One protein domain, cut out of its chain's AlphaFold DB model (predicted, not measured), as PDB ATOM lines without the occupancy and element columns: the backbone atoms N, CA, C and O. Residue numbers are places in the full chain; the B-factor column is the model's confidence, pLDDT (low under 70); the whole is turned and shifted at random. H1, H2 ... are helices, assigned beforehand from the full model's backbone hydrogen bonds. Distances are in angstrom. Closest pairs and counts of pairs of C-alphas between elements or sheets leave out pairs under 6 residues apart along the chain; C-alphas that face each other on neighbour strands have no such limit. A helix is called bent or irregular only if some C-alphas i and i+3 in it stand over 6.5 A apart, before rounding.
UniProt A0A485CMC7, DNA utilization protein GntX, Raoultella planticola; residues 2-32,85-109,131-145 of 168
ATOM      1  N   LEU A   2      -7.217  10.229   2.593       34.75
ATOM      2  CA  LEU A   2      -8.607  10.188   2.134       34.75
ATOM      3  C   LEU A   2      -8.628  10.766   0.720       34.75
ATOM      4  O   LEU A   2      -8.476  11.973   0.545       34.75
ATOM      5  N   THR A   3      -8.751   9.911  -0.290       41.12
ATOM      6  CA  THR A   3      -9.084  10.345  -1.645       41.12
ATOM      7  C   THR A   3     -10.505  10.897  -1.604       41.12
ATOM      8  O   THR A   3     -11.478  10.150  -1.509       41.12
ATOM      9  N   ALA A   4     -10.640  12.222  -1.604       52.41
ATOM     10  CA  ALA A   4     -11.920  12.880  -1.818       52.41
ATOM     11  C   ALA A   4     -12.346  12.642  -3.274       52.41
ATOM     12  O   ALA A   4     -12.132  13.491  -4.130       52.41
ATOM     13  N   HIS A   5     -12.898  11.462  -3.556       57.97
ATOM     14  CA  HIS A   5     -13.421  11.127  -4.873       57.97
ATOM     15  C   HIS A   5     -14.558  12.082  -5.220       57.97
ATOM     16  O   HIS A   5     -15.562  12.142  -4.504       57.97
ATOM     17  N   SER A   6     -14.434  12.802  -6.333       77.31
ATOM     18  CA  SER A   6     -15.591  13.515  -6.864       77.31
ATOM     19  C   SER A   6     -16.597  12.517  -7.442       77.31
ATOM     20  O   SER A   6     -16.246  11.553  -8.128       77.31
ATOM     21  N   LEU A   7     -17.874  12.705  -7.118       86.88
ATOM     22  CA  LEU A   7     -18.959  11.866  -7.621       86.88
ATOM     23  C   LEU A   7     -19.440  12.380  -8.980       86.88
ATOM     24  O   LEU A   7     -19.407  13.578  -9.270       86.88
ATOM     25  N   CYS A   8     -19.924  11.474  -9.823       89.12
ATOM     26  CA  CYS A   8     -20.521  11.845 -11.096       89.12
ATOM     27  C   CYS A   8     -21.881  12.525 -10.887       89.12
ATOM     28  O   CYS A   8     -22.781  11.938 -10.291       89.12
ATOM     29  N   TRP A   9     -22.090  13.688 -11.508       87.50
ATOM     30  CA  TRP A   9     -23.355  14.436 -11.447       87.50
ATOM     31  C   TRP A   9     -24.592  13.675 -11.959       87.50
ATOM     32  O   TRP A   9     -25.713  14.085 -11.672       87.50
ATOM     33  N   LEU A  10     -24.405  12.596 -12.727       89.25
ATOM     34  CA  LEU A  10     -25.488  11.787 -13.293       89.25
ATOM     35  C   LEU A  10     -25.763  10.513 -12.494       89.25
ATOM     36  O   LEU A  10     -26.906  10.260 -12.135       89.25
ATOM     37  N   CYS A  11     -24.735   9.703 -12.239       89.25
ATOM     38  CA  CYS A  11     -24.899   8.382 -11.624       89.25
ATOM     39  C   CYS A  11     -24.445   8.302 -10.164       89.25
ATOM     40  O   CYS A  11     -24.558   7.237  -9.571       89.25
ATOM     41  N   GLN A  12     -23.900   9.385  -9.596       89.44
ATOM     42  CA  GLN A  12     -23.359   9.436  -8.230       89.44
ATOM     43  C   GLN A  12     -22.255   8.405  -7.931       89.44
ATOM     44  O   GLN A  12     -21.904   8.183  -6.779       89.44
ATOM     45  N   MET A  13     -21.664   7.797  -8.965       89.31
ATOM     46  CA  MET A  13     -20.509   6.907  -8.831       89.31
ATOM     47  C   MET A  13     -19.207   7.716  -8.760       89.31
ATOM     48  O   MET A  13     -19.127   8.774  -9.397       89.31
ATOM     49  N   PRO A  14     -18.175   7.223  -8.051       86.56
ATOM     50  CA  PRO A  14     -16.881   7.890  -7.972       86.56
ATOM     51  C   PRO A  14     -16.251   8.027  -9.360       86.56
ATOM     52  O   PRO A  14     -16.221   7.086 -10.157       86.56
ATOM     53  N   VAL A  15     -15.752   9.223  -9.660       86.56
ATOM     54  CA  VAL A  15     -15.017   9.512 -10.886       86.56
ATOM     55  C   VAL A  15     -13.530   9.328 -10.609       86.56
ATOM     56  O   VAL A  15     -13.023   9.733  -9.570       86.56
ATOM     57  N   ALA A  16     -12.813   8.717 -11.554       78.62
ATOM     58  CA  ALA A  16     -11.377   8.475 -11.415       78.62
ATOM     59  C   ALA A  16     -10.541   9.768 -11.330       78.62
ATOM     60  O   ALA A  16      -9.419   9.741 -10.841       78.62
ATOM     61  N   ILE A  17     -11.070  10.882 -11.846       79.38
ATOM     62  CA  ILE A  17     -10.411  12.188 -11.872       79.38
ATOM     63  C   ILE A  17     -11.386  13.229 -11.338       79.38
ATOM     64  O   ILE A  17     -12.451  13.450 -11.920       79.38
ATOM     65  N   ASP A  18     -10.990  13.916 -10.271       71.12
ATOM     66  CA  ASP A  18     -11.922  14.720  -9.482       71.12
ATOM     67  C   ASP A  18     -12.518  15.907 -10.260       71.12
ATOM     68  O   ASP A  18     -13.676  16.277 -10.072       71.12
ATOM     69  N   ASN A  19     -11.782  16.454 -11.229       75.06
ATOM     70  CA  ASN A  19     -12.205  17.626 -12.002       75.06
ATOM     71  C   ASN A  19     -13.054  17.293 -13.250       75.06
ATOM     72  O   ASN A  19     -13.292  18.147 -14.102       75.06
ATOM     73  N   TRP A  20     -13.456  16.032 -13.426       82.69
ATOM     74  CA  TRP A  20     -14.191  15.594 -14.615       82.69
ATOM     75  C   TRP A  20     -15.704  15.774 -14.503       82.69
ATOM     76  O   TRP A  20     -16.349  15.993 -15.530       82.69
ATOM     77  N   GLY A  21     -16.269  15.640 -13.297       85.88
ATOM     78  CA  GLY A  21     -17.698  15.792 -12.974       85.88
ATOM     79  C   GLY A  21     -18.657  14.771 -13.613       85.88
ATOM     80  O   GLY A  21     -19.709  14.469 -13.054       85.88
ATOM     81  N   ILE A  22     -18.326  14.209 -14.777       88.62
ATOM     82  CA  ILE A  22     -19.110  13.196 -15.490       88.62
ATOM     83  C   ILE A  22     -18.195  12.022 -15.844       88.62
ATOM     84  O   ILE A  22     -17.127  12.200 -16.441       88.62
ATOM     85  N   CYS A  23     -18.606  10.814 -15.451       89.38
ATOM     86  CA  CYS A  23     -17.845   9.596 -15.710       89.38
ATOM     87  C   CYS A  23     -17.911   9.189 -17.193       89.38
ATOM     88  O   CYS A  23     -18.805   9.604 -17.936       89.38
ATOM     89  N   SER A  24     -16.972   8.346 -17.625       88.06
ATOM     90  CA  SER A  24     -16.897   7.848 -19.007       88.06
ATOM     91  C   SER A  24     -18.150   7.077 -19.434       88.06
ATOM     92  O   SER A  24     -18.595   7.230 -20.570       88.06
ATOM     93  N   CYS A  25     -18.751   6.303 -18.527       89.56
ATOM     94  CA  CYS A  25     -19.971   5.542 -18.801       89.56
ATOM     95  C   CYS A  25     -21.141   6.478 -19.135       89.56
ATOM     96  O   CYS A  25     -21.742   6.351 -20.198       89.56
ATOM     97  N   CYS A  26     -21.393   7.480 -18.284       90.31
ATOM     98  CA  CYS A  26     -22.438   8.478 -18.510       90.31
ATOM     99  C   CYS A  26     -22.159   9.347 -19.742       90.31
ATOM    100  O   CYS A  26     -23.072   9.678 -20.492       90.31
ATOM    101  N   ALA A  27     -20.899   9.717 -19.982       89.75
ATOM    102  CA  ALA A  27     -20.529  10.465 -21.181       89.75
ATOM    103  C   ALA A  27     -20.829   9.668 -22.462       89.75
ATOM    104  O   ALA A  27     -21.326  10.229 -23.435       89.75
ATOM    105  N   THR A  28     -20.569   8.358 -22.444       88.06
ATOM    106  CA  THR A  28     -20.822   7.465 -23.581       88.06
ATOM    107  C   THR A  28     -22.316   7.229 -23.785       88.06
ATOM    108  O   THR A  28     -22.789   7.310 -24.912       88.06
ATOM    109  N   SER A  29     -23.084   7.017 -22.710       89.00
ATOM    110  CA  SER A  29     -24.538   6.821 -22.804       89.00
ATOM    111  C   SER A  29     -25.283   8.063 -23.295       89.00
ATOM    112  O   SER A  29     -26.374   7.955 -23.845       89.00
ATOM    113  N   LEU A  30     -24.719   9.253 -23.073       87.94
ATOM    114  CA  LEU A  30     -25.281  10.519 -23.542       87.94
ATOM    115  C   LEU A  30     -24.949  10.828 -25.004       87.94
ATOM    116  O   LEU A  30     -25.552  11.744 -25.560       87.94
ATOM    117  N   ALA A  31     -23.991  10.134 -25.616       85.19
ATOM    118  CA  ALA A  31     -23.577  10.428 -26.978       85.19
ATOM    119  C   ALA A  31     -24.682  10.060 -27.980       85.19
ATOM    120  O   ALA A  31     -25.192   8.942 -27.983       85.19
ATOM    121  N   LEU A  32     -25.020  11.000 -28.867       79.75
ATOM    122  CA  LEU A  32     -25.972  10.743 -29.949       79.75
ATOM    123  C   LEU A  32     -25.517   9.595 -30.845       79.75
ATOM    124  O   LEU A  32     -24.415   9.619 -31.399       79.75
ATOM    125  N   ARG A  85     -26.676  29.037 -10.534       71.00
ATOM    126  CA  ARG A  85     -25.291  29.489 -10.271       71.00
ATOM    127  C   ARG A  85     -24.363  28.368  -9.771       71.00
ATOM    128  O   ARG A  85     -23.645  28.557  -8.798       71.00
ATOM    129  N   ARG A  86     -24.378  27.210 -10.439       74.62
ATOM    130  CA  ARG A  86     -23.447  26.094 -10.180       74.62
ATOM    131  C   ARG A  86     -22.324  26.071 -11.225       74.62
ATOM    132  O   ARG A  86     -22.471  25.382 -12.240       74.62
ATOM    133  N   PRO A  87     -21.242  26.855 -11.058       76.88
ATOM    134  CA  PRO A  87     -20.166  26.936 -12.045       76.88
ATOM    135  C   PRO A  87     -19.374  25.632 -12.188       76.88
ATOM    136  O   PRO A  87     -18.751  25.406 -13.221       76.88
ATOM    137  N   GLU A  88     -19.439  24.737 -11.206       79.00
ATOM    138  CA  GLU A  88     -18.782  23.427 -11.228       79.00
ATOM    139  C   GLU A  88     -19.341  22.536 -12.348       79.00
ATOM    140  O   GLU A  88     -18.636  21.695 -12.902       79.00
ATOM    141  N   LEU A  89     -20.605  22.748 -12.736       82.38
ATOM    142  CA  LEU A  89     -21.213  22.065 -13.879       82.38
ATOM    143  C   LEU A  89     -20.664  22.566 -15.219       82.38
ATOM    144  O   LEU A  89     -20.729  21.838 -16.210       82.38
ATOM    145  N   ALA A  90     -20.121  23.786 -15.272       84.69
ATOM    146  CA  ALA A  90     -19.626  24.372 -16.511       84.69
ATOM    147  C   ALA A  90     -18.443  23.571 -17.069       84.69
ATOM    148  O   ALA A  90     -18.442  23.251 -18.255       84.69
ATOM    149  N   SER A  91     -17.477  23.188 -16.224       82.81
ATOM    150  CA  SER A  91     -16.313  22.393 -16.648       82.81
ATOM    151  C   SER A  91     -16.727  21.001 -17.131       82.81
ATOM    152  O   SER A  91     -16.275  20.544 -18.183       82.81
ATOM    153  N   ALA A  92     -17.652  20.356 -16.418       86.69
ATOM    154  CA  ALA A  92     -18.177  19.044 -16.775       86.69
ATOM    155  C   ALA A  92     -18.918  19.056 -18.128       86.69
ATOM    156  O   ALA A  92     -18.678  18.202 -18.985       86.69
ATOM    157  N   LEU A  93     -19.784  20.051 -18.355       88.31
ATOM    158  CA  LEU A  93     -20.525  20.207 -19.612       88.31
ATOM    159  C   LEU A  93     -19.614  20.640 -20.772       88.31
ATOM    160  O   LEU A  93     -19.743  20.114 -21.881       88.31
ATOM    161  N   ALA A  94     -18.658  21.539 -20.526       87.81
ATOM    162  CA  ALA A  94     -17.661  21.946 -21.517       87.81
ATOM    163  C   ALA A  94     -16.809  20.756 -21.972       87.81
ATOM    164  O   ALA A  94     -16.555  20.592 -23.166       87.81
ATOM    165  N   ARG A  95     -16.432  19.870 -21.044       87.75
ATOM    166  CA  ARG A  95     -15.703  18.643 -21.366       87.75
ATOM    167  C   ARG A  95     -16.504  17.709 -22.275       87.75
ATOM    168  O   ARG A  95     -15.935  17.182 -23.228       87.75
ATOM    169  N   LEU A  96     -17.802  17.518 -22.028       88.94
ATOM    170  CA  LEU A  96     -18.656  16.719 -22.921       88.94
ATOM    171  C   LEU A  96     -18.703  17.306 -24.338       88.94
ATOM    172  O   LEU A  96     -18.587  16.567 -25.318       88.94
ATOM    173  N   LEU A  97     -18.832  18.630 -24.451       88.81
ATOM    174  CA  LEU A  97     -18.795  19.319 -25.742       88.81
ATOM    175  C   LEU A  97     -17.446  19.138 -26.439       88.81
ATOM    176  O   LEU A  97     -17.420  18.798 -27.619       88.81
ATOM    177  N   LEU A  98     -16.337  19.294 -25.715       87.62
ATOM    178  CA  LEU A  98     -14.992  19.112 -26.257       87.62
ATOM    179  C   LEU A  98     -14.776  17.688 -26.784       87.62
ATOM    180  O   LEU A  98     -14.286  17.515 -27.901       87.62
ATOM    181  N   LEU A  99     -15.190  16.669 -26.025       86.31
ATOM    182  CA  LEU A  99     -15.136  15.273 -26.474       86.31
ATOM    183  C   LEU A  99     -15.925  15.086 -27.774       86.31
ATOM    184  O   LEU A  99     -15.455  14.420 -28.698       86.31
ATOM    185  N   ARG A 100     -17.097  15.718 -27.883       86.12
ATOM    186  CA  ARG A 100     -17.922  15.632 -29.086       86.12
ATOM    187  C   ARG A 100     -17.307  16.349 -30.284       86.12
ATOM    188  O   ARG A 100     -17.384  15.827 -31.395       86.12
ATOM    189  N   VAL A 101     -16.702  17.516 -30.072       85.06
ATOM    190  CA  VAL A 101     -15.949  18.234 -31.107       85.06
ATOM    191  C   VAL A 101     -14.842  17.326 -31.629       85.06
ATOM    192  O   VAL A 101     -14.844  17.014 -32.816       85.06
ATOM    193  N   ARG A 102     -14.004  16.767 -30.749       83.81
ATOM    194  CA  ARG A 102     -12.878  15.902 -31.139       83.81
ATOM    195  C   ARG A 102     -13.302  14.655 -31.912       83.81
ATOM    196  O   ARG A 102     -12.692  14.329 -32.925       83.81
ATOM    197  N   GLN A 103     -14.401  14.015 -31.515       79.44
ATOM    198  CA  GLN A 103     -14.973  12.893 -32.272       79.44
ATOM    199  C   GLN A 103     -15.417  13.282 -33.690       79.44
ATOM    200  O   GLN A 103     -15.399  12.446 -34.590       79.44
ATOM    201  N   ARG A 104     -15.846  14.532 -33.906       71.25
ATOM    202  CA  ARG A 104     -16.222  15.036 -35.235       71.25
ATOM    203  C   ARG A 104     -15.045  15.635 -36.013       71.25
ATOM    204  O   ARG A 104     -15.163  15.747 -37.230       71.25
ATOM    205  N   GLU A 105     -13.969  16.047 -35.345       65.06
ATOM    206  CA  GLU A 105     -12.738  16.567 -35.962       65.06
ATOM    207  C   GLU A 105     -11.847  15.455 -36.516       65.06
ATOM    208  O   GLU A 105     -11.219  15.665 -37.544       65.06
ATOM    209  N   GLY A 106     -11.901  14.234 -35.966       52.94
ATOM    210  CA  GLY A 106     -11.308  13.044 -36.606       52.94
ATOM    211  C   GLY A 106     -11.881  12.720 -38.001       52.94
ATOM    212  O   GLY A 106     -11.460  11.766 -38.643       52.94
ATOM    213  N   PHE A 107     -12.851  13.510 -38.470       43.78
ATOM    214  CA  PHE A 107     -13.424  13.474 -39.810       43.78
ATOM    215  C   PHE A 107     -13.061  14.710 -40.675       43.78
ATOM    216  O   PHE A 107     -13.366  14.739 -41.862       43.78
ATOM    217  N   LEU A 108     -12.439  15.750 -40.106       47.47
ATOM    218  CA  LEU A 108     -12.199  17.035 -40.780       47.47
ATOM    219  C   LEU A 108     -11.002  17.063 -41.736       47.47
ATOM    220  O   LEU A 108     -10.836  18.052 -42.443       47.47
ATOM    221  N   ASP A 109     -10.220  15.993 -41.821       40.97
ATOM    222  CA  ASP A 109      -8.961  15.989 -42.576       40.97
ATOM    223  C   ASP A 109      -9.125  15.792 -44.102       40.97
ATOM    224  O   ASP A 109      -8.169  15.480 -44.804       40.97
ATOM    225  N   ALA A 131     -23.735  32.306 -19.228       34.00
ATOM    226  CA  ALA A 131     -22.733  31.271 -18.906       34.00
ATOM    227  C   ALA A 131     -21.279  31.679 -19.242       34.00
ATOM    228  O   ALA A 131     -20.349  30.892 -19.084       34.00
ATOM    229  N   THR A 132     -21.085  32.906 -19.720       41.66
ATOM    230  CA  THR A 132     -19.902  33.304 -20.487       41.66
ATOM    231  C   THR A 132     -18.704  33.745 -19.637       41.66
ATOM    232  O   THR A 132     -17.574  33.623 -20.088       41.66
ATOM    233  N   CYS A 133     -18.897  34.164 -18.381       36.56
ATOM    234  CA  CYS A 133     -17.785  34.624 -17.529       36.56
ATOM    235  C   CYS A 133     -17.084  33.521 -16.706       36.56
ATOM    236  O   CYS A 133     -16.079  33.807 -16.068       36.56
ATOM    237  N   TYR A 134     -17.556  32.265 -16.717       37.97
ATOM    238  CA  TYR A 134     -16.906  31.163 -15.974       37.97
ATOM    239  C   TYR A 134     -15.956  30.297 -16.826       37.97
ATOM    240  O   TYR A 134     -15.274  29.425 -16.290       37.97
ATOM    241  N   ALA A 135     -15.880  30.530 -18.143       41.66
ATOM    242  CA  ALA A 135     -15.125  29.699 -19.090       41.66
ATOM    243  C   ALA A 135     -13.729  30.242 -19.466       41.66
ATOM    244  O   ALA A 135     -13.002  29.583 -20.212       41.66
ATOM    245  N   ASP A 136     -13.323  31.401 -18.937       39.56
ATOM    246  CA  ASP A 136     -12.079  32.090 -19.328       39.56
ATOM    247  C   ASP A 136     -10.812  31.261 -19.024       39.56
ATOM    248  O   ASP A 136      -9.856  31.237 -19.795       39.56
ATOM    249  N   ARG A 137     -10.838  30.444 -17.959       40.75
ATOM    250  CA  ARG A 137      -9.707  29.573 -17.587       40.75
ATOM    251  C   ARG A 137      -9.527  28.337 -18.489       40.75
ATOM    252  O   ARG A 137      -8.506  27.666 -18.386       40.75
ATOM    253  N   TRP A 138     -10.483  28.018 -19.364       41.81
ATOM    254  CA  TRP A 138     -10.442  26.801 -20.195       41.81
ATOM    255  C   TRP A 138     -10.183  27.061 -21.687       41.81
ATOM    256  O   TRP A 138      -9.802  26.137 -22.407       41.81
ATOM    257  N   LEU A 139     -10.336  28.299 -22.163       40.66
ATOM    258  CA  LEU A 139     -10.143  28.657 -23.576       40.66
ATOM    259  C   LEU A 139      -8.668  28.803 -23.987       40.66
ATOM    260  O   LEU A 139      -8.355  28.749 -25.175       40.66
ATOM    261  N   THR A 140      -7.742  28.899 -23.031       41.25
ATOM    262  CA  THR A 140      -6.308  29.087 -23.310       41.25
ATOM    263  C   THR A 140      -5.646  27.863 -23.963       41.25
ATOM    264  O   THR A 140      -4.583  27.991 -24.560       41.25
ATOM    265  N   GLY A 141      -6.271  26.681 -23.896       37.78
ATOM    266  CA  GLY A 141      -5.733  25.440 -24.470       37.78
ATOM    267  C   GLY A 141      -6.158  25.127 -25.911       37.78
ATOM    268  O   GLY A 141      -5.678  24.148 -26.474       37.78
ATOM    269  N   LEU A 142      -7.070  25.902 -26.510       41.62
ATOM    270  CA  LEU A 142      -7.702  25.540 -27.790       41.62
ATOM    271  C   LEU A 142      -7.340  26.434 -28.977       41.62
ATOM    272  O   LEU A 142      -7.847  26.174 -30.064       41.62
ATOM    273  N   GLN A 143      -6.514  27.475 -28.807       35.66
ATOM    274  CA  GLN A 143      -6.214  28.459 -29.872       35.66
ATOM    275  C   GLN A 143      -7.477  28.984 -30.597       35.66
ATOM    276  O   GLN A 143      -7.418  29.500 -31.709       35.66
ATOM    277  N   CYS A 144      -8.641  28.871 -29.955       37.00
ATOM    278  CA  CYS A 144      -9.898  29.413 -30.426       37.00
ATOM    279  C   CYS A 144     -10.059  30.754 -29.722       37.00
ATOM    280  O   CYS A 144     -10.382  30.795 -28.534       37.00
ATOM    281  N   ALA A 145      -9.795  31.847 -30.438       37.72
ATOM    282  CA  ALA A 145     -10.104  33.182 -29.953       37.72
ATOM    283  C   ALA A 145     -11.623  33.274 -29.772       37.72
ATOM    284  O   ALA A 145     -12.383  33.333 -30.741       37.72
TER     285      ALA A 145
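AT A GLANCE: This is residues 2 to 32, 85 to 109 and 131 to 145 of the 168 residues of the protein "DNA utilization protein GntX" of Raoultella planticola (UniProt A0A485CMC7). What shows first? There is little regular structure: one long helix, H2, runs between looped residues 2 to 23 with short H1 on one side and short H3 with tail 135 to 145 on the other, and residues 101 to 109 stick out. How is it made up? The 71 printed residues include three named helices, in the order H1, H2, H3, and no named strand; the class is all helix, with only 28 residues in named elements. It is only just loose, close to compact, with a radius of gyration of the C-alphas of 13.6 A, spanning 43 by 28 by 22 A.

IN THESE COORDINATES: Where is H1? It covers residues 24 to 29, 8.6 A long, from C-alpha 24 at (-16.897, 7.848, -19.007). Where are the others? H2 covers residues 88 to 105, 26.4 A; H3, residues 131 to 134, is only just irregular, 6.52 A between its end C-alphas, with C-alpha 134 at (-16.906, 31.163, -15.974).

HOW THE PARTS SIT: What is near H2? H1 is close but not clearly touching, C-alphas of Ala 27 and Leu 96 being closest at 6.8 A, at a steep tilt of 69 degrees, only just short of about perpendicular, the same way. H3 is likewise close but not clearly touching, with the closest C-alphas, of Ala 90 and Tyr 134, 7.3 A apart; H1 and H3 are apart. Are the backbones helical? Every O i to N i+4 pair is within hydrogen-bond range in H1, and 13 of 14 in H2; H3 is too short for such a pair.

THE WHOLE: Where are the cuts? Residues 33 to 84 and 110 to 130 are not printed, with C-alpha gaps of 27.2 A and 31.4 A. Where is confidence low? pLDDT is under 70 at residues 2 to 5, 105 to 109 and 131 to 145.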